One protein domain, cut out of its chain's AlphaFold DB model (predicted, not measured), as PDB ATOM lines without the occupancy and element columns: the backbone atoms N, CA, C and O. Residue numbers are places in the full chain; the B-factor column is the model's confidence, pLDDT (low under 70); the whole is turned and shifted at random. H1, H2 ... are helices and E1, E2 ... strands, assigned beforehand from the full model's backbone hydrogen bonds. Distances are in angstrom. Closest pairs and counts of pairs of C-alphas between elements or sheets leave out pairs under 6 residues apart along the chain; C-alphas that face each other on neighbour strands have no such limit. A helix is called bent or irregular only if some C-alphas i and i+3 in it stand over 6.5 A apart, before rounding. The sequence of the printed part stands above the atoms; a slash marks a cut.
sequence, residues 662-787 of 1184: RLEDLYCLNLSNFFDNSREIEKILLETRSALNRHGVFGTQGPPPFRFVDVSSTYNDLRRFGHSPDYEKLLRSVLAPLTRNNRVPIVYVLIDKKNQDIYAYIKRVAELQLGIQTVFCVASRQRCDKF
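This is residues 662 to 787 of the 1184 residues of the protein "Piwi domain-containing protein" of Zymoseptoria tritici (strain CBS 115943 / IPO323) (UniProt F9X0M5). What does this model look like? A small sheet of three parallel strands, E1, E2 and E3, stands in the middle, with H4 over one face of it and H1, on the far side from H4, only grazing it. H3 packs on H4 at a steep tilt and makes a helical hairpin with H2, while H5 packs on residues 680 to 684 of H1. What is it made of? The printed part has 126 residues with five named helices and three named strands, in the order E1 H1 H2 H3 E2 H4 E3 H5 along the chain; the sheet's order is E1 E2 E3, and the class is mixed, helices and strands. The whole is compact, with a radius of gyration of the C-alphas of 14.4 A, and spans 41 by 38 by 24 A.

How do the strands pair? E1, residues 666 to 671, and E2, residues 746 to 751, are parallel at 20 degrees, with N 667 and O 746 2.9 A apart, within hydrogen-bond range. E2, the inner strand, and E3, residues 773 to 778, are parallel at 25 degrees, with N 747 and O 773 2.8 A apart, also within hydrogen-bond range. Beyond the named strands, residues 667 to 668 of E1 pair, parallel, with residues 707 to 708. Which helices are on the sheet? H1, residues 679 to 694, and H3, residues 725 to 739, are on it but only graze it, with residues 681 to 689 and 734 to 738. H4, residues 756 to 770, makes two layers with the sheet: at a height over the sheet of 10.0 A it lies over E2 and E3 and runs along the strands, at 16 degrees to E2 on the local plane. E2, H4 and E3 form a strand-helix-strand unit, two parallel neighbour strands with a helix between them in the chain, with a right-handed crossover; E1 and E2, with three helices between them, form another. Which helices touch? H1, with residues 680 to 684 alone, touches H5, residues 781 to 786, at a shallow tilt of 31 degrees, the same way; their closest C-alphas, of Glu 680 and Cys 784, are 5.8 A apart. H2, residues 715 to 720, and H3, with residues 727 to 731 alone, form a hairpin and only just touch, with 3 pairs of C-alphas within 8 A, the closest those of Leu 718 and Tyr 727 at 6.4 A. H3 and H4 touch at a steep tilt of 46 degrees, the same way, closest at the C-alphas of Arg 732 and Val 765, 6.1 A. How do the helix backbones hold up? Every O i to N i+4 pair is within hydrogen-bond range in H1, H2 and H4, against 8 of 11 in H3 and 1 of 2 in H5.

Where do the elements begin and end? E1 begins at C-alpha 666, (84.714, 125.173, 94.233), and H5 ends at C-alpha 786, (81.349, 117.718, 116.114). How long are they? E1, E2 and E3 measure 16.4, 16.0 and 17.0 A from first to last C-alpha; H1, H3 and H4 measure 21.9, 21.5 and 19.9 A, and the short H2 and H5 8.7 and 8.8 A. Is any helix uneven? H3 is irregular, but only just: C-alphas 734 and 737 are 6.7 A apart.

How far does it reach? The two C-alphas farthest apart, of Gln 701 and Ser 724, are 41.0 A apart. Is the printed part whole, and which link is long? It has no cut, and the link from H1 to H2, residues 695 to 714, is long. Where is confidence low? The mean pLDDT of the printed part is 84.5, and residues 700 to 701, 719 to 725 and 741 to 744 are under 70.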
ATOM      1  N   ARG A 662      94.439 131.446  95.292       86.62
ATOM      2  CA  ARG A 662      93.248 131.995  94.630       86.62
ATOM      3  C   ARG A 662      92.389 130.863  94.073       86.62
ATOM      4  O   ARG A 662      92.810 130.169  93.157       86.62
ATOM      5  N   LEU A 663      91.201 130.660  94.642       84.94
ATOM      6  CA  LEU A 663      90.291 129.573  94.270       84.94
ATOM      7  C   LEU A 663      88.981 130.149  93.731       84.94
ATOM      8  O   LEU A 663      88.249 130.801  94.472       84.94
ATOM      9  N   GLU A 664      88.673 129.886  92.460       81.81
ATOM     10  CA  GLU A 664      87.456 130.392  91.801       81.81
ATOM     11  C   GLU A 664      86.363 129.326  91.660       81.81
ATOM     12  O   GLU A 664      85.181 129.615  91.850       81.81
ATOM     13  N   ASP A 665      86.753 128.079  91.391       84.50
ATOM     14  CA  ASP A 665      85.829 126.999  91.060       84.50
ATOM     15  C   ASP A 665      85.811 125.914  92.145       84.50
ATOM     16  O   ASP A 665      86.517 124.903  92.084       84.50
ATOM     17  N   LEU A 666      84.967 126.135  93.159       91.12
ATOM     18  CA  LEU A 666      84.714 125.173  94.233       91.12
ATOM     19  C   LEU A 666      83.424 124.389  93.985       91.12
ATOM     20  O   LEU A 666      82.344 124.965  93.822       91.12
ATOM     21  N   TYR A 667      83.535 123.065  94.028       94.06
ATOM     22  CA  TYR A 667      82.420 122.143  93.834       94.06
ATOM     23  C   TYR A 667      82.221 121.227  95.043       94.06
ATOM     24  O   TYR A 667      83.150 120.998  95.813       94.06
ATOM     25  N   CYS A 668      81.020 120.681  95.214       95.69
ATOM     26  CA  CYS A 668      80.682 119.694  96.237       95.69
ATOM     27  C   CYS A 668      80.095 118.441  95.582       95.69
ATOM     28  O   CYS A 668      79.072 118.521  94.905       95.69
ATOM     29  N   LEU A 669      80.728 117.287  95.803       94.06
ATOM     30  CA  LEU A 669      80.187 115.981  95.432       94.06
ATOM     31  C   LEU A 669      79.675 115.297  96.702       94.06
ATOM     32  O   LEU A 669      80.463 114.764  97.491       94.06
ATOM     33  N   ASN A 670      78.361 115.323  96.909       92.38
ATOM     34  CA  ASN A 670      77.738 114.721  98.078       92.38
ATOM     35  C   ASN A 670      77.332 113.264  97.810       92.38
ATOM     36  O   ASN A 670      76.359 112.980  97.123       92.38
ATOM     37  N   LEU A 671      78.078 112.334  98.400       89.25
ATOM     38  CA  LEU A 671      77.790 110.897  98.419       89.25
ATOM     39  C   LEU A 671      77.411 110.424  99.834       89.25
ATOM     40  O   LEU A 671      77.422 109.228 100.126       89.25
ATOM     41  N   SER A 672      77.129 111.357 100.747       88.94
ATOM     42  CA  SER A 672      76.705 111.051 102.110       88.94
ATOM     43  C   SER A 672      75.218 110.704 102.167       88.94
ATOM     44  O   SER A 672      74.481 110.951 101.222       88.94
ATOM     45  N   ASN A 673      74.746 110.166 103.296       87.25
ATOM     46  CA  ASN A 673      73.326 109.841 103.512       87.25
ATOM     47  C   ASN A 673      72.426 111.054 103.792       87.25
ATOM     48  O   ASN A 673      71.257 110.868 104.119       87.25
ATOM     49  N   PHE A 674      72.953 112.270 103.675       88.94
ATOM     50  CA  PHE A 674      72.189 113.505 103.791       88.94
ATOM     51  C   PHE A 674      71.877 114.076 102.406       88.94
ATOM     52  O   PHE A 674      72.700 113.979 101.498       88.94
ATOM     53  N   PHE A 675      70.709 114.706 102.262       88.69
ATOM     54  CA  PHE A 675      70.371 115.500 101.079       88.69
ATOM     55  C   PHE A 675      71.225 116.773 101.007       88.69
ATOM     56  O   PHE A 675      71.663 117.287 102.036       88.69
ATOM     57  N   ASP A 676      71.428 117.306  99.805       88.88
ATOM     58  CA  ASP A 676      72.272 118.490  99.570       88.88
ATOM     59  C   ASP A 676      71.818 119.728 100.352       88.88
ATOM     60  O   ASP A 676      72.643 120.493 100.845       88.88
ATOM     61  N   ASN A 677      70.506 119.892 100.528       89.25
ATOM     62  CA  ASN A 677      69.891 120.991 101.273       89.25
ATOM     63  C   ASN A 677      69.731 120.711 102.780       89.25
ATOM     64  O   ASN A 677      69.025 121.450 103.466       89.25
ATOM     65  N   SER A 678      70.332 119.642 103.317       93.38
ATOM     66  CA  SER A 678      70.247 119.359 104.751       93.38
ATOM     67  C   SER A 678      71.085 120.345 105.569       93.38
ATOM     68  O   SER A 678      72.165 120.783 105.159       93.38
ATOM     69  N   ARG A 679      70.627 120.624 106.796       93.81
ATOM     70  CA  ARG A 679      71.328 121.490 107.756       93.81
ATOM     71  C   ARG A 679      72.759 121.019 108.031       93.81
ATOM     72  O   ARG A 679      73.649 121.830 108.276       93.81
ATOM     73  N   GLU A 680      72.994 119.708 108.041       94.62
ATOM     74  CA  GLU A 680      74.314 119.118 108.258       94.62
ATOM     75  C   GLU A 680      75.296 119.447 107.129       94.62
ATOM     76  O   GLU A 680      76.434 119.828 107.416       94.62
ATOM     77  N   ILE A 681      74.866 119.307 105.870       95.06
ATOM     78  CA  ILE A 681      75.692 119.620 104.697       95.06
ATOM     79  C   ILE A 681      75.948 121.123 104.624       95.06
ATOM     80  O   ILE A 681      77.104 121.542 104.523       95.06
ATOM     81  N   GLU A 682      74.898 121.930 104.777       94.44
ATOM     82  CA  GLU A 682      74.992 123.389 104.789       94.44
ATOM     83  C   GLU A 682      75.997 123.875 105.845       94.44
ATOM     84  O   GLU A 682      76.911 124.640 105.534       94.44
ATOM     85  N   LYS A 683      75.913 123.347 107.076       94.19
ATOM     86  CA  LYS A 683      76.865 123.655 108.152       94.19
ATOM     87  C   LYS A 683      78.307 123.345 107.746       94.19
ATOM     88  O   LYS A 683      79.187 124.169 107.987       94.19
ATOM     89  N   ILE A 684      78.578 122.175 107.159       95.75
ATOM     90  CA  ILE A 684      79.938 121.791 106.735       95.75
ATOM     91  C   ILE A 684      80.473 122.769 105.687       95.75
ATOM     92  O   ILE A 684      81.612 123.233 105.813       95.75
ATOM     93  N   LEU A 685      79.676 123.080 104.663       95.81
ATOM     94  CA  LEU A 685      80.087 123.947 103.560       95.81
ATOM     95  C   LEU A 685      80.303 125.393 104.028       95.81
ATOM     96  O   LEU A 685      81.343 125.978 103.718       95.81
ATOM     97  N   LEU A 686      79.386 125.943 104.832       94.44
ATOM     98  CA  LEU A 686      79.481 127.305 105.371       94.44
ATOM     99  C   LEU A 686      80.671 127.482 106.315       94.44
ATOM    100  O   LEU A 686      81.424 128.448 106.181       94.44
ATOM    101  N   GLU A 687      80.881 126.553 107.248       95.69
ATOM    102  CA  GLU A 687      82.023 126.596 108.169       95.69
ATOM    103  C   GLU A 687      83.349 126.470 107.411       95.69
ATOM    104  O   GLU A 687      84.302 127.199 107.694       95.69
ATOM    105  N   THR A 688      83.408 125.591 106.403       95.88
ATOM    106  CA  THR A 688      84.598 125.433 105.552       95.88
ATOM    107  C   THR A 688      84.877 126.710 104.766       95.88
ATOM    108  O   THR A 688      85.992 127.222 104.828       95.88
ATOM    109  N   ARG A 689      83.868 127.290 104.104       94.50
ATOM    110  CA  ARG A 689      83.989 128.570 103.389       94.50
ATOM    111  C   ARG A 689      84.429 129.706 104.317       94.50
ATOM    112  O   ARG A 689      85.300 130.496 103.960       94.50
ATOM    113  N   SER A 690      83.872 129.762 105.524       94.12
ATOM    114  CA  SER A 690      84.239 130.758 106.535       94.12
ATOM    115  C   SER A 690      85.687 130.594 107.001       94.12
ATOM    116  O   SER A 690      86.379 131.586 107.222       94.12
ATOM    117  N   ALA A 691      86.172 129.357 107.125       94.94
ATOM    118  CA  ALA A 691      87.572 129.088 107.435       94.94
ATOM    119  C   ALA A 691      88.511 129.483 106.284       94.94
ATOM    120  O   ALA A 691      89.545 130.087 106.553       94.94
ATOM    121  N   LEU A 692      88.144 129.219 105.021       94.38
ATOM    122  CA  LEU A 692      88.895 129.709 103.854       94.38
ATOM    123  C   LEU A 692      89.028 131.238 103.897       94.38
ATOM    124  O   LEU A 692      90.144 131.752 103.844       94.38
ATOM    125  N   ASN A 693      87.915 131.945 104.134       92.50
ATOM    126  CA  ASN A 693      87.904 133.402 104.290       92.50
ATOM    127  C   ASN A 693      88.851 133.875 105.402       92.50
ATOM    128  O   ASN A 693      89.664 134.777 105.213       92.50
ATOM    129  N   ARG A 694      88.744 133.249 106.583       92.38
ATOM    130  CA  ARG A 694      89.520 133.607 107.778       92.38
ATOM    131  C   ARG A 694      91.022 133.504 107.534       92.38
ATOM    132  O   ARG A 694      91.770 134.326 108.053       92.38
ATOM    133  N   HIS A 695      91.442 132.518 106.743       94.75
ATOM    134  CA  HIS A 695      92.850 132.258 106.460       94.75
ATOM    135  C   HIS A 695      93.377 132.924 105.187       94.75
ATOM    136  O   HIS A 695      94.543 132.732 104.853       94.75
ATOM    137  N   GLY A 696      92.565 133.745 104.518       91.62
ATOM    138  CA  GLY A 696      92.995 134.527 103.362       91.62
ATOM    139  C   GLY A 696      92.820 133.837 102.007       91.62
ATOM    140  O   GLY A 696      93.309 134.351 101.011       91.62
ATOM    141  N   VAL A 697      92.153 132.682 101.949       89.44
ATOM    142  CA  VAL A 697      91.901 131.956 100.696       89.44
ATOM    143  C   VAL A 697      90.654 132.538 100.027       89.44
ATOM    144  O   VAL A 697      89.545 132.387 100.546       89.44
ATOM    145  N   PHE A 698      90.835 133.204  98.884       82.50
ATOM    146  CA  PHE A 698      89.794 133.990  98.209       82.50
ATOM    147  C   PHE A 698      89.628 133.602  96.732       82.50
ATOM    148  O   PHE A 698      90.555 133.088  96.113       82.50
ATOM    149  N   GLY A 699      88.461 133.896  96.158       73.00
ATOM    150  CA  GLY A 699      88.273 134.095  94.718       73.00
ATOM    151  C   GLY A 699      88.208 135.591  94.381       73.00
ATOM    152  O   GLY A 699      88.523 136.438  95.219       73.00
ATOM    153  N   THR A 700      87.746 135.938  93.180       68.88
ATOM    154  CA  THR A 700      87.647 137.331  92.689       68.88
ATOM    155  C   THR A 700      86.768 138.257  93.541       68.88
ATOM    156  O   THR A 700      87.032 139.454  93.587       68.88
ATOM    157  N   GLN A 701      85.758 137.732  94.249       65.69
ATOM    158  CA  GLN A 701      84.853 138.504  95.126       65.69
ATOM    159  C   GLN A 701      84.761 137.918  96.554       65.69
ATOM    160  O   GLN A 701      83.707 137.936  97.190       65.69
ATOM    161  N   GLY A 702      85.860 137.353  97.064       70.50
ATOM    162  CA  GLY A 702      85.882 136.556  98.302       70.50
ATOM    163  C   GLY A 702      85.781 135.052  98.015       70.50
ATOM    164  O   GLY A 702      85.788 134.657  96.849       70.50
ATOM    165  N   PRO A 703      85.747 134.166  99.031       73.50
ATOM    166  CA  PRO A 703      85.729 132.731  98.770       73.50
ATOM    167  C   PRO A 703      84.412 132.343  98.080       73.50
ATOM    168  O   PRO A 703      83.332 132.658  98.614       73.50
ATOM    169  N   PRO A 704      84.466 131.669  96.917       81.31
ATOM    170  CA  PRO A 704      83.269 131.316  96.166       81.31
ATOM    171  C   PRO A 704      82.403 130.321  96.959       81.31
ATOM    172  O   PRO A 704      82.918 129.571  97.799       81.31
ATOM    173  N   PRO A 705      81.075 130.314  96.754       87.19
ATOM    174  CA  PRO A 705      80.223 129.262  97.294       87.19
ATOM    175  C   PRO A 705      80.567 127.911  96.652       87.19
ATOM    176  O   PRO A 705      80.979 127.846  95.495       87.19
ATOM    177  N   PHE A 706      80.359 126.823  97.394       92.25
ATOM    178  CA  PHE A 706      80.469 125.477  96.836       92.25
ATOM    179  C   PHE A 706      79.257 125.192  95.945       92.25
ATOM    180  O   PHE A 706      78.127 125.184  96.431       92.25
ATOM    181  N   ARG A 707      79.489 124.936  94.655       92.94
ATOM    182  CA  ARG A 707      78.441 124.499  93.720       92.94
ATOM    183  C   ARG A 707      78.284 122.984  93.785       92.94
ATOM    184  O   ARG A 707      79.278 122.265  93.722       92.94
ATOM    185  N   PHE A 708      77.062 122.480  93.909       93.75
ATOM    186  CA  PHE A 708      76.843 121.034  93.868       93.75
ATOM    187  C   PHE A 708      77.140 120.484  92.475       93.75
ATOM    188  O   PHE A 708      76.825 121.108  91.462       93.75
ATOM    189  N   VAL A 709      77.787 119.324  92.442       91.19
ATOM    190  CA  VAL A 709      77.942 118.538  91.221       91.19
ATOM    191  C   VAL A 709      76.608 117.851  90.948       91.19
ATOM    192  O   VAL A 709      76.094 117.158  91.825       91.19
ATOM    193  N   ASP A 710      76.044 118.046  89.755       84.75
ATOM    194  CA  ASP A 710      74.767 117.431  89.392       84.75
ATOM    195  C   ASP A 710      74.920 115.910  89.262       84.75
ATOM    196  O   ASP A 710      75.639 115.399  88.405       84.75
ATOM    197  N   VAL A 711      74.242 115.197  90.159       83.56
ATOM    198  CA  VAL A 711      74.158 113.733  90.198       83.56
ATOM    199  C   VAL A 711      72.708 113.257  90.156       83.56
ATOM    200  O   VAL A 711      72.443 112.087  90.415       83.56
ATOM    201  N   SER A 712      71.751 114.139  89.866       73.56
ATOM    202  CA  SER A 712      70.314 113.878  90.022       73.56
ATOM    203  C   SER A 712      69.827 112.639  89.255       73.56
ATOM    204  O   SER A 712      69.052 111.849  89.794       73.56
ATOM    205  N   SER A 713      70.346 112.406  88.048       73.00
ATOM    206  CA  SER A 713      70.019 111.245  87.206       73.00
ATOM    207  C   SER A 713      70.819 109.977  87.530       73.00
ATOM    208  O   SER A 713      70.427 108.892  87.118       73.00
ATOM    209  N   THR A 714      71.916 110.087  88.286       77.56
ATOM    210  CA  THR A 714      72.890 109.002  88.514       77.56
ATOM    211  C   THR A 714      73.107 108.678  89.994       77.56
ATOM    212  O   THR A 714      73.931 107.830  90.334       77.56
ATOM    213  N   TYR A 715      72.405 109.352  90.906       72.56
ATOM    214  CA  TYR A 715      72.642 109.274  92.349       72.56
ATOM    215  C   TYR A 715      72.409 107.868  92.910       72.56
ATOM    216  O   TYR A 715      73.241 107.332  93.650       72.56
ATOM    217  N   ASN A 716      71.290 107.249  92.527       73.31
ATOM    218  CA  ASN A 716      70.963 105.882  92.933       73.31
ATOM    219  C   ASN A 716      71.965 104.880  92.352       73.31
ATOM    220  O   ASN A 716      72.376 103.953  93.044       73.31
ATOM    221  N   ASP A 717      72.431 105.120  91.130       75.31
ATOM    222  CA  ASP A 717      73.398 104.278  90.432       75.31
ATOM    223  C   ASP A 717      74.800 104.367  91.050       75.31
ATOM    224  O   ASP A 717      75.426 103.338  91.305       75.31
ATOM    225  N   LEU A 718      75.264 105.563  91.427       74.94
ATOM    226  CA  LEU A 718      76.519 105.756  92.167       74.94
ATOM    227  C   LEU A 718      76.502 105.044  93.530       74.94
ATOM    228  O   LEU A 718      77.545 104.627  94.033       74.94
ATOM    229  N   ARG A 719      75.324 104.885  94.136       68.44
ATOM    230  CA  ARG A 719      75.150 104.115  95.375       68.44
ATOM    231  C   ARG A 719      75.013 102.612  95.120       68.44
ATOM    232  O   ARG A 719      75.414 101.828  95.978       68.44
ATOM    233  N   ARG A 720      74.458 102.215  93.969       65.62
ATOM    234  CA  ARG A 720      74.125 100.826  93.612       65.62
ATOM    235  C   ARG A 720      75.284 100.059  92.979       65.62
ATOM    236  O   ARG A 720      75.514  98.922  93.375       65.62
ATOM    237  N   PHE A 721      76.020 100.653  92.036       59.47
ATOM    238  CA  PHE A 721      77.050  99.971  91.231       59.47
ATOM    239  C   PHE A 721      78.322  99.582  91.994       59.47
ATOM    240  O   PHE A 721      79.252  99.076  91.377       59.47
ATOM    241  N   GLY A 722      78.367  99.811  93.315       56.69
ATOM    242  CA  GLY A 722      79.352  99.290  94.266       56.69
ATOM    243  C   GLY A 722      80.603  98.661  93.647       56.69
ATOM    244  O   GLY A 722      80.631  97.470  93.369       56.69
ATOM    245  N   HIS A 723      81.653  99.461  93.477       62.12
ATOM    246  CA  HIS A 723      83.000  99.001  93.126       62.12
ATOM    247  C   HIS A 723      83.139  98.204  91.811       62.12
ATOM    248  O   HIS A 723      83.981  97.308  91.754       62.12
ATOM    249  N   SER A 724      82.396  98.555  90.755       64.00
ATOM    250  CA  SER A 724      82.564  98.001  89.398       64.00
ATOM    251  C   SER A 724      83.249  98.981  88.417       64.00
ATOM    252  O   SER A 724      83.341 100.177  88.704       64.00
ATOM    253  N   PRO A 725      83.704  98.531  87.229       63.66
ATOM    254  CA  PRO A 725      84.118  99.424  86.136       63.66
ATOM    255  C   PRO A 725      83.050 100.445  85.726       63.66
ATOM    256  O   PRO A 725      83.379 101.568  85.340       63.66
ATOM    257  N   ASP A 726      81.769 100.097  85.848       70.88
ATOM    258  CA  ASP A 726      80.671 101.012  85.527       70.88
ATOM    259  C   ASP A 726      80.583 102.174  86.520       70.88
ATOM    260  O   ASP A 726      80.234 103.288  86.129       70.88
ATOM    261  N   TYR A 727      81.018 101.966  87.768       78.62
ATOM    262  CA  TYR A 727      81.158 103.049  88.741       78.62
ATOM    263  C   TYR A 727      82.137 104.132  88.261       78.62
ATOM    264  O   TYR A 727      81.900 105.317  88.476       78.62
ATOM    265  N   GLU A 728      83.214 103.763  87.562       79.00
ATOM    266  CA  GLU A 728      84.155 104.751  87.019       79.00
ATOM    267  C   GLU A 728      83.619 105.510  85.829       79.00
ATOM    268  O   GLU A 728      83.791 106.726  85.763       79.00
ATOM    269  N   LYS A 729      82.966 104.807  84.899       81.94
ATOM    270  CA  LYS A 729      82.313 105.450  83.756       81.94
ATOM    271  C   LYS A 729      81.312 106.495  84.249       81.94
ATOM    272  O   LYS A 729      81.287 107.610  83.732       81.94
ATOM    273  N   LEU A 730      80.562 106.149  85.296       85.44
ATOM    274  CA  LEU A 730      79.595 107.029  85.938       85.44
ATOM    275  C   LEU A 730      80.253 108.214  86.652       85.44
ATOM    276  O   LEU A 730      79.846 109.356  86.474       85.44
ATOM    277  N   LEU A 731      81.314 107.980  87.429       88.38
ATOM    278  CA  LEU A 731      82.082 109.073  88.032       88.38
ATOM    279  C   LEU A 731      82.653 110.013  86.964       88.38
ATOM    280  O   LEU A 731      82.656 111.229  87.153       88.38
ATOM    281  N   ARG A 732      83.119 109.471  85.835       87.44
ATOM    282  CA  ARG A 732      83.683 110.262  84.741       87.44
ATOM    283  C   ARG A 732      82.612 111.101  84.054       87.44
ATOM    284  O   ARG A 732      82.882 112.266  83.782       87.44
ATOM    285  N   SER A 733      81.414 110.566  83.808       89.06
ATOM    286  CA  SER A 733      80.320 111.339  83.198       89.06
ATOM    287  C   SER A 733      79.870 112.509  84.078       89.06
ATOM    288  O   SER A 733      79.541 113.570  83.554       89.06
ATOM    289  N   VAL A 734      79.935 112.340  85.400       90.69
ATOM    290  CA  VAL A 734      79.592 113.366  86.396       90.69
ATOM    291  C   VAL A 734      80.695 114.422  86.549       90.69
ATOM    292  O   VAL A 734      80.407 115.610  86.681       90.69
ATOM    293  N   LEU A 735      81.970 114.018  86.541       90.62
ATOM    294  CA  LEU A 735      83.094 114.916  86.831       90.62
ATOM    295  C   LEU A 735      83.695 115.591  85.589       90.62
ATOM    296  O   LEU A 735      84.147 116.729  85.684       90.62
ATOM    297  N   ALA A 736      83.695 114.938  84.424       89.19
ATOM    298  CA  ALA A 736      84.283 115.493  83.201       89.19
ATOM    299  C   ALA A 736      83.694 116.856  82.780       89.19
ATOM    300  O   ALA A 736      84.476 117.714  82.358       89.19
ATOM    301  N   PRO A 737      82.379 117.135  82.930       90.44
ATOM    302  CA  PRO A 737      81.819 118.450  82.614       90.44
ATOM    303  C   PRO A 737      82.467 119.613  83.378       90.44
ATOM    304  O   PRO A 737      82.463 120.734  82.875       90.44
ATOM    305  N   LEU A 738      83.064 119.355  84.550       88.25
ATOM    306  CA  LEU A 738      83.728 120.373  85.372       88.25
ATOM    307  C   LEU A 738      85.040 120.891  84.756       88.25
ATOM    308  O   LEU A 738      85.538 121.927  85.182       88.25
ATOM    309  N   THR A 739      85.601 120.193  83.763       82.31
ATOM    310  CA  THR A 739      86.902 120.524  83.142       82.31
ATOM    311  C   THR A 739      86.802 121.475  81.943       82.31
ATOM    312  O   THR A 739      87.815 121.974  81.466       82.31
ATOM    313  N   ARG A 740      85.587 121.768  81.455       74.69
ATOM    314  CA  ARG A 740      85.348 122.439  80.159       74.69
ATOM    315  C   ARG A 740      85.857 123.884  80.051       74.69
ATOM    316  O   ARG A 740      85.960 124.390  78.942       74.69
ATOM    317  N   ASN A 741      86.162 124.541  81.170       67.38
ATOM    318  CA  ASN A 741      86.517 125.965  81.198       67.38
ATOM    319  C   ASN A 741      88.031 126.231  81.306       67.38
ATOM    320  O   ASN A 741      88.407 127.361  81.605       67.38
ATOM    321  N   ASN A 742      88.896 125.219  81.141       57.75
ATOM    322  CA  ASN A 742      90.357 125.309  81.350       57.75
ATOM    323  C   ASN A 742      90.787 125.876  82.722       57.75
ATOM    324  O   ASN A 742      91.940 126.246  82.924       57.75
ATOM    325  N   ARG A 743      89.869 125.923  83.690       67.25
ATOM    326  CA  ARG A 743      90.153 126.231  85.093       67.25
ATOM    327  C   ARG A 743      90.353 124.929  85.850       67.25
ATOM    328  O   ARG A 743      89.785 123.912  85.463       67.25
ATOM    329  N   VAL A 744      91.127 124.954  86.935       68.00
ATOM    330  CA  VAL A 744      91.347 123.756  87.761       68.00
ATOM    331  C   VAL A 744      90.340 123.717  88.915       68.00
ATOM    332  O   VAL A 744      90.522 124.435  89.902       68.00
ATOM    333  N   PRO A 745      89.272 122.900  88.832       83.75
ATOM    334  CA  PRO A 745      88.276 122.826  89.887       83.75
ATOM    335  C   PRO A 745      88.800 122.050  91.101       83.75
ATOM    336  O   PRO A 745      89.515 121.049  90.975       83.75
ATOM    337  N   ILE A 746      88.351 122.455  92.292       88.75
ATOM    338  CA  ILE A 746      88.490 121.647  93.508       88.75
ATOM    339  C   ILE A 746      87.112 121.136  93.925       88.75
ATOM    340  O   ILE A 746      86.201 121.907  94.223       88.75
ATOM    341  N   VAL A 747      86.979 119.815  94.006       93.62
ATOM    342  CA  VAL A 747      85.768 119.120  94.436       93.62
ATOM    343  C   VAL A 747      85.899 118.689  95.898       93.62
ATOM    344  O   VAL A 747      86.788 117.926  96.290       93.62
ATOM    345  N   TYR A 748      84.971 119.154  96.725       95.81
ATOM    346  CA  TYR A 748      84.794 118.721  98.098       95.81
ATOM    347  C   TYR A 748      83.882 117.491  98.138       95.81
ATOM    348  O   TYR A 748      82.679 117.581  97.919       95.81
ATOM    349  N   VAL A 749      84.462 116.323  98.387       95.44
ATOM    350  CA  VAL A 749      83.760 115.038  98.388       95.44
ATOM    351  C   VAL A 749      83.272 114.715  99.797       95.44
ATOM    352  O   VAL A 749      84.076 114.565 100.726       95.44
ATOM    353  N   LEU A 750      81.958 114.574  99.959       94.19
ATOM    354  CA  LEU A 750      81.321 114.218 101.225       94.19
ATOM    355  C   LEU A 750      80.877 112.755 101.186       94.19
ATOM    356  O   LEU A 750      80.142 112.356 100.291       94.19
ATOM    357  N   ILE A 751      81.317 111.952 102.155       90.88
ATOM    358  CA  ILE A 751      80.975 110.520 102.262       90.88
ATOM    359  C   ILE A 751      80.391 110.204 103.640       90.88
ATOM    360  O   ILE A 751      80.745 110.846 104.625       90.88
ATOM    361  N   ASP A 752      79.517 109.208 103.744       85.81
ATOM    362  CA  ASP A 752      78.858 108.829 105.004       85.81
ATOM    363  C   ASP A 752      79.814 108.144 105.999       85.81
ATOM    364  O   ASP A 752      79.750 108.366 107.210       85.81
ATOM    365  N   LYS A 753      80.747 107.337 105.490       84.31
ATOM    366  CA  LYS A 753      81.786 106.647 106.258       84.31
ATOM    367  C   LYS A 753      83.074 106.549 105.454       84.31
ATOM    368  O   LYS A 753      83.092 106.706 104.239       84.31
ATOM    369  N   LYS A 754      84.186 106.262 106.133       82.12
ATOM    370  CA  LYS A 754      85.450 105.984 105.441       82.12
ATOM    371  C   LYS A 754      85.299 104.704 104.617       82.12
ATOM    372  O   LYS A 754      85.116 103.635 105.191       82.12
ATOM    373  N   ASN A 755      85.424 104.815 103.301       80.88
ATOM    374  CA  ASN A 755      85.477 103.678 102.391       80.88
ATOM    375  C   ASN A 755      86.674 103.858 101.448       80.88
ATOM    376  O   ASN A 755      86.721 104.813 100.673       80.88
ATOM    377  N   GLN A 756      87.647 102.949 101.545       80.12
ATOM    378  CA  GLN A 756      88.890 103.040 100.782       80.12
ATOM    379  C   GLN A 756      88.687 102.830  99.284       80.12
ATOM    380  O   GLN A 756      89.443 103.382  98.489       80.12
ATOM    381  N   ASP A 757      87.689 102.044  98.904       78.69
ATOM    382  CA  ASP A 757      87.433 101.735  97.506       78.69
ATOM    383  C   ASP A 757      86.743 102.922  96.837       78.69
ATOM    384  O   ASP A 757      87.252 103.400  95.832       78.69
ATOM    385  N   ILE A 758      85.683 103.488  97.439       82.56
ATOM    386  CA  ILE A 758      85.060 104.740  96.946       82.56
ATOM    387  C   ILE A 758      86.125 105.831  96.801       82.56
ATOM    388  O   ILE A 758      86.226 106.482  95.765       82.56
ATOM    389  N   TYR A 759      86.949 105.999  97.839       86.69
ATOM    390  CA  TYR A 759      88.057 106.943  97.821       86.69
ATOM    391  C   TYR A 759      89.004 106.682  96.635       86.69
ATOM    392  O   TYR A 759      89.314 107.614  95.902       86.69
ATOM    393  N   ALA A 760      89.432 105.436  96.414       84.38
ATOM    394  CA  ALA A 760      90.338 105.061  95.329       84.38
ATOM    395  C   ALA A 760      89.752 105.334  93.935       84.38
ATOM    396  O   ALA A 760      90.423 105.945  93.106       84.38
ATOM    397  N   TYR A 761      88.499 104.937  93.706       84.19
ATOM    398  CA  TYR A 761      87.780 105.152  92.451       84.19
ATOM    399  C   TYR A 761      87.661 106.638  92.101       84.19
ATOM    400  O   TYR A 761      88.060 107.064  91.020       84.19
ATOM    401  N   ILE A 762      87.189 107.454  93.050       87.81
ATOM    402  CA  ILE A 762      87.058 108.901  92.848       87.81
ATOM    403  C   ILE A 762      88.425 109.533  92.599       87.81
ATOM    404  O   ILE A 762      88.556 110.350  91.698       87.81
ATOM    405  N   LYS A 763      89.454 109.150  93.365       85.94
ATOM    406  CA  LYS A 763      90.816 109.666  93.179       85.94
ATOM    407  C   LYS A 763      91.363 109.329  91.798       85.94
ATOM    408  O   LYS A 763      91.967 110.190  91.174       85.94
ATOM    409  N   ARG A 764      91.135 108.112  91.306       80.50
ATOM    410  CA  ARG A 764      91.594 107.694  89.981       80.50
ATOM    411  C   ARG A 764      90.886 108.463  88.866       80.50
ATOM    412  O   ARG A 764      91.553 109.008  87.996       80.50
ATOM    413  N   VAL A 765      89.560 108.562  88.907       82.31
ATOM    414  CA  VAL A 765      88.813 109.304  87.880       82.31
ATOM    415  C   VAL A 765      89.117 110.801  87.950       82.31
ATOM    416  O   VAL A 765      89.485 111.401  86.946       82.31
ATOM    417  N   ALA A 766      89.003 111.410  89.130       85.38
ATOM    418  CA  ALA A 766      89.212 112.843  89.284       85.38
ATOM    419  C   ALA A 766      90.662 113.231  88.967       85.38
ATOM    420  O   ALA A 766      90.884 114.040  88.080       85.38
ATOM    421  N   GLU A 767      91.651 112.636  89.638       79.81
ATOM    422  CA  GLU A 767      93.029 113.141  89.593       79.81
ATOM    423  C   GLU A 767      93.813 112.582  88.404       79.81
ATOM    424  O   GLU A 767      94.494 113.336  87.721       79.81
ATOM    425  N   LEU A 768      93.703 111.277  88.128       73.38
ATOM    426  CA  LEU A 768      94.518 110.614  87.102       73.38
ATOM    427  C   LEU A 768      93.919 110.761  85.694       73.38
ATOM    428  O   LEU A 768      94.664 110.936  84.729       73.38
ATOM    429  N   GLN A 769      92.587 110.705  85.558       75.50
ATOM    430  CA  GLN A 769      91.926 110.792  84.246       75.50
ATOM    431  C   GLN A 769      91.514 112.217  83.858       75.50
ATOM    432  O   GLN A 769      91.501 112.522  82.668       75.50
ATOM    433  N   LEU A 770      91.139 113.064  84.826       78.06
ATOM    434  CA  LEU A 770      90.544 114.383  84.562       78.06
ATOM    435  C   LEU A 770      91.362 115.574  85.094       78.06
ATOM    436  O   LEU A 770      90.992 116.709  84.814       78.06
ATOM    437  N   GLY A 771      92.422 115.354  85.884       76.62
ATOM    438  CA  GLY A 771      93.208 116.439  86.494       76.62
ATOM    439  C   GLY A 771      92.457 117.261  87.560       76.62
ATOM    440  O   GLY A 771      92.872 118.363  87.913       76.62
ATOM    441  N   ILE A 772      91.347 116.743  88.091       84.56
ATOM    442  CA  ILE A 772      90.484 117.388  89.090       84.56
ATOM    443  C   ILE A 772      90.958 117.090  90.506       84.56
ATOM    444  O   ILE A 772      91.202 115.942  90.889       84.56
ATOM    445  N   GLN A 773      90.943 118.126  91.341       84.62
ATOM    446  CA  GLN A 773      91.431 118.044  92.708       84.62
ATOM    447  C   GLN A 773      90.344 117.745  93.705       84.62
ATOM    448  O   GLN A 773      89.248 118.284  93.628       84.62
ATOM    449  N   THR A 774      90.647 116.876  94.673       90.81
ATOM    450  CA  THR A 774      89.626 116.404  95.614       90.81
ATOM    451  C   THR A 774      90.059 116.496  97.079       90.81
ATOM    452  O   THR A 774      91.092 115.961  97.516       90.81
ATOM    453  N   VAL A 775      89.210 117.136  97.884       91.81
ATOM    454  CA  VAL A 775      89.277 117.171  99.354       91.81
ATOM    455  C   VAL A 775      88.135 116.319  99.898       91.81
ATOM    456  O   VAL A 775      87.029 116.413  99.399       91.81
ATOM    457  N   PHE A 776      88.378 115.475 100.903       93.06
ATOM    458  CA  PHE A 776      87.357 114.564 101.442       93.06
ATOM    459  C   PHE A 776      86.937 114.960 102.859       93.06
ATOM    460  O   PHE A 776      87.793 115.255 103.698       93.06
ATOM    461  N   CYS A 777      85.640 114.869 103.154       93.12
ATOM    462  CA  CYS A 777      85.094 114.940 104.509       93.12
ATOM    463  C   CYS A 777      84.069 113.826 104.749       93.12
ATOM    464  O   CYS A 777      83.307 113.445 103.866       93.12
ATOM    465  N   VAL A 778      84.065 113.286 105.970       91.12
ATOM    466  CA  VAL A 778      83.059 112.309 106.393       91.12
ATOM    467  C   VAL A 778      81.874 113.064 106.989       91.12
ATOM    468  O   VAL A 778      81.988 113.616 108.085       91.12
ATOM    469  N   ALA A 779      80.748 113.058 106.283       92.12
ATOM    470  CA  ALA A 779      79.480 113.647 106.684       92.12
ATOM    471  C   ALA A 779      78.561 112.561 107.270       92.12
ATOM    472  O   ALA A 779      77.628 112.079 106.635       92.12
ATOM    473  N   SER A 780      78.855 112.151 108.506       91.06
ATOM    474  CA  SER A 780      77.973 111.307 109.323       91.06
ATOM    475  C   SER A 780      77.360 112.130 110.447       91.06
ATOM    476  O   SER A 780      77.977 113.097 110.888       91.06
ATOM    477  N   ARG A 781      76.205 111.722 110.989       87.56
ATOM    478  CA  ARG A 781      75.526 112.464 112.073       87.56
ATOM    479  C   ARG A 781      76.479 112.837 113.217       87.56
ATOM    480  O   ARG A 781      76.634 114.001 113.561       87.56
ATOM    481  N   GLN A 782      77.247 111.858 113.697       85.94
ATOM    482  CA  GLN A 782      78.245 112.053 114.751       85.94
ATOM    483  C   GLN A 782      79.369 113.037 114.368       85.94
ATOM    484  O   GLN A 782      79.913 113.723 115.237       85.94
ATOM    485  N   ARG A 783      79.785 113.063 113.095       86.75
ATOM    486  CA  ARG A 783      80.838 113.961 112.603       86.75
ATOM    487  C   ARG A 783      80.310 115.374 112.400       86.75
ATOM    488  O   ARG A 783      80.985 116.303 112.832       86.75
ATOM    489  N   CYS A 784      79.115 115.525 111.840       89.31
ATOM    490  CA  CYS A 784      78.450 116.810 111.639       89.31
ATOM    491  C   CYS A 784      78.186 117.525 112.977       89.31
ATOM    492  O   CYS A 784      78.469 118.721 113.103       89.31
ATOM    493  N   ASP A 785      77.764 116.786 114.012       88.06
ATOM    494  CA  ASP A 785      77.581 117.316 115.374       88.06
ATOM    495  C   ASP A 785      78.874 117.934 115.931       88.06
ATOM    496  O   ASP A 785      78.855 118.978 116.579       88.06
ATOM    497  N   LYS A 786      80.018 117.298 115.648       89.06
ATOM    498  CA  LYS A 786      81.349 117.718 116.114       89.06
ATOM    499  C   LYS A 786      82.066 118.679 115.154       89.06
ATOM    500  O   LYS A 786      83.146 119.157 115.498       89.06
ATOM    501  N   PHE A 787      81.518 118.936 113.967       92.38
ATOM    502  CA  PHE A 787      82.128 119.823 112.978       92.38
ATOM    503  C   PHE A 787      82.027 121.274 113.452       92.38
ATOM    504  O   PHE A 787      80.951 121.732 113.840       92.38
TER     505      PHE A 787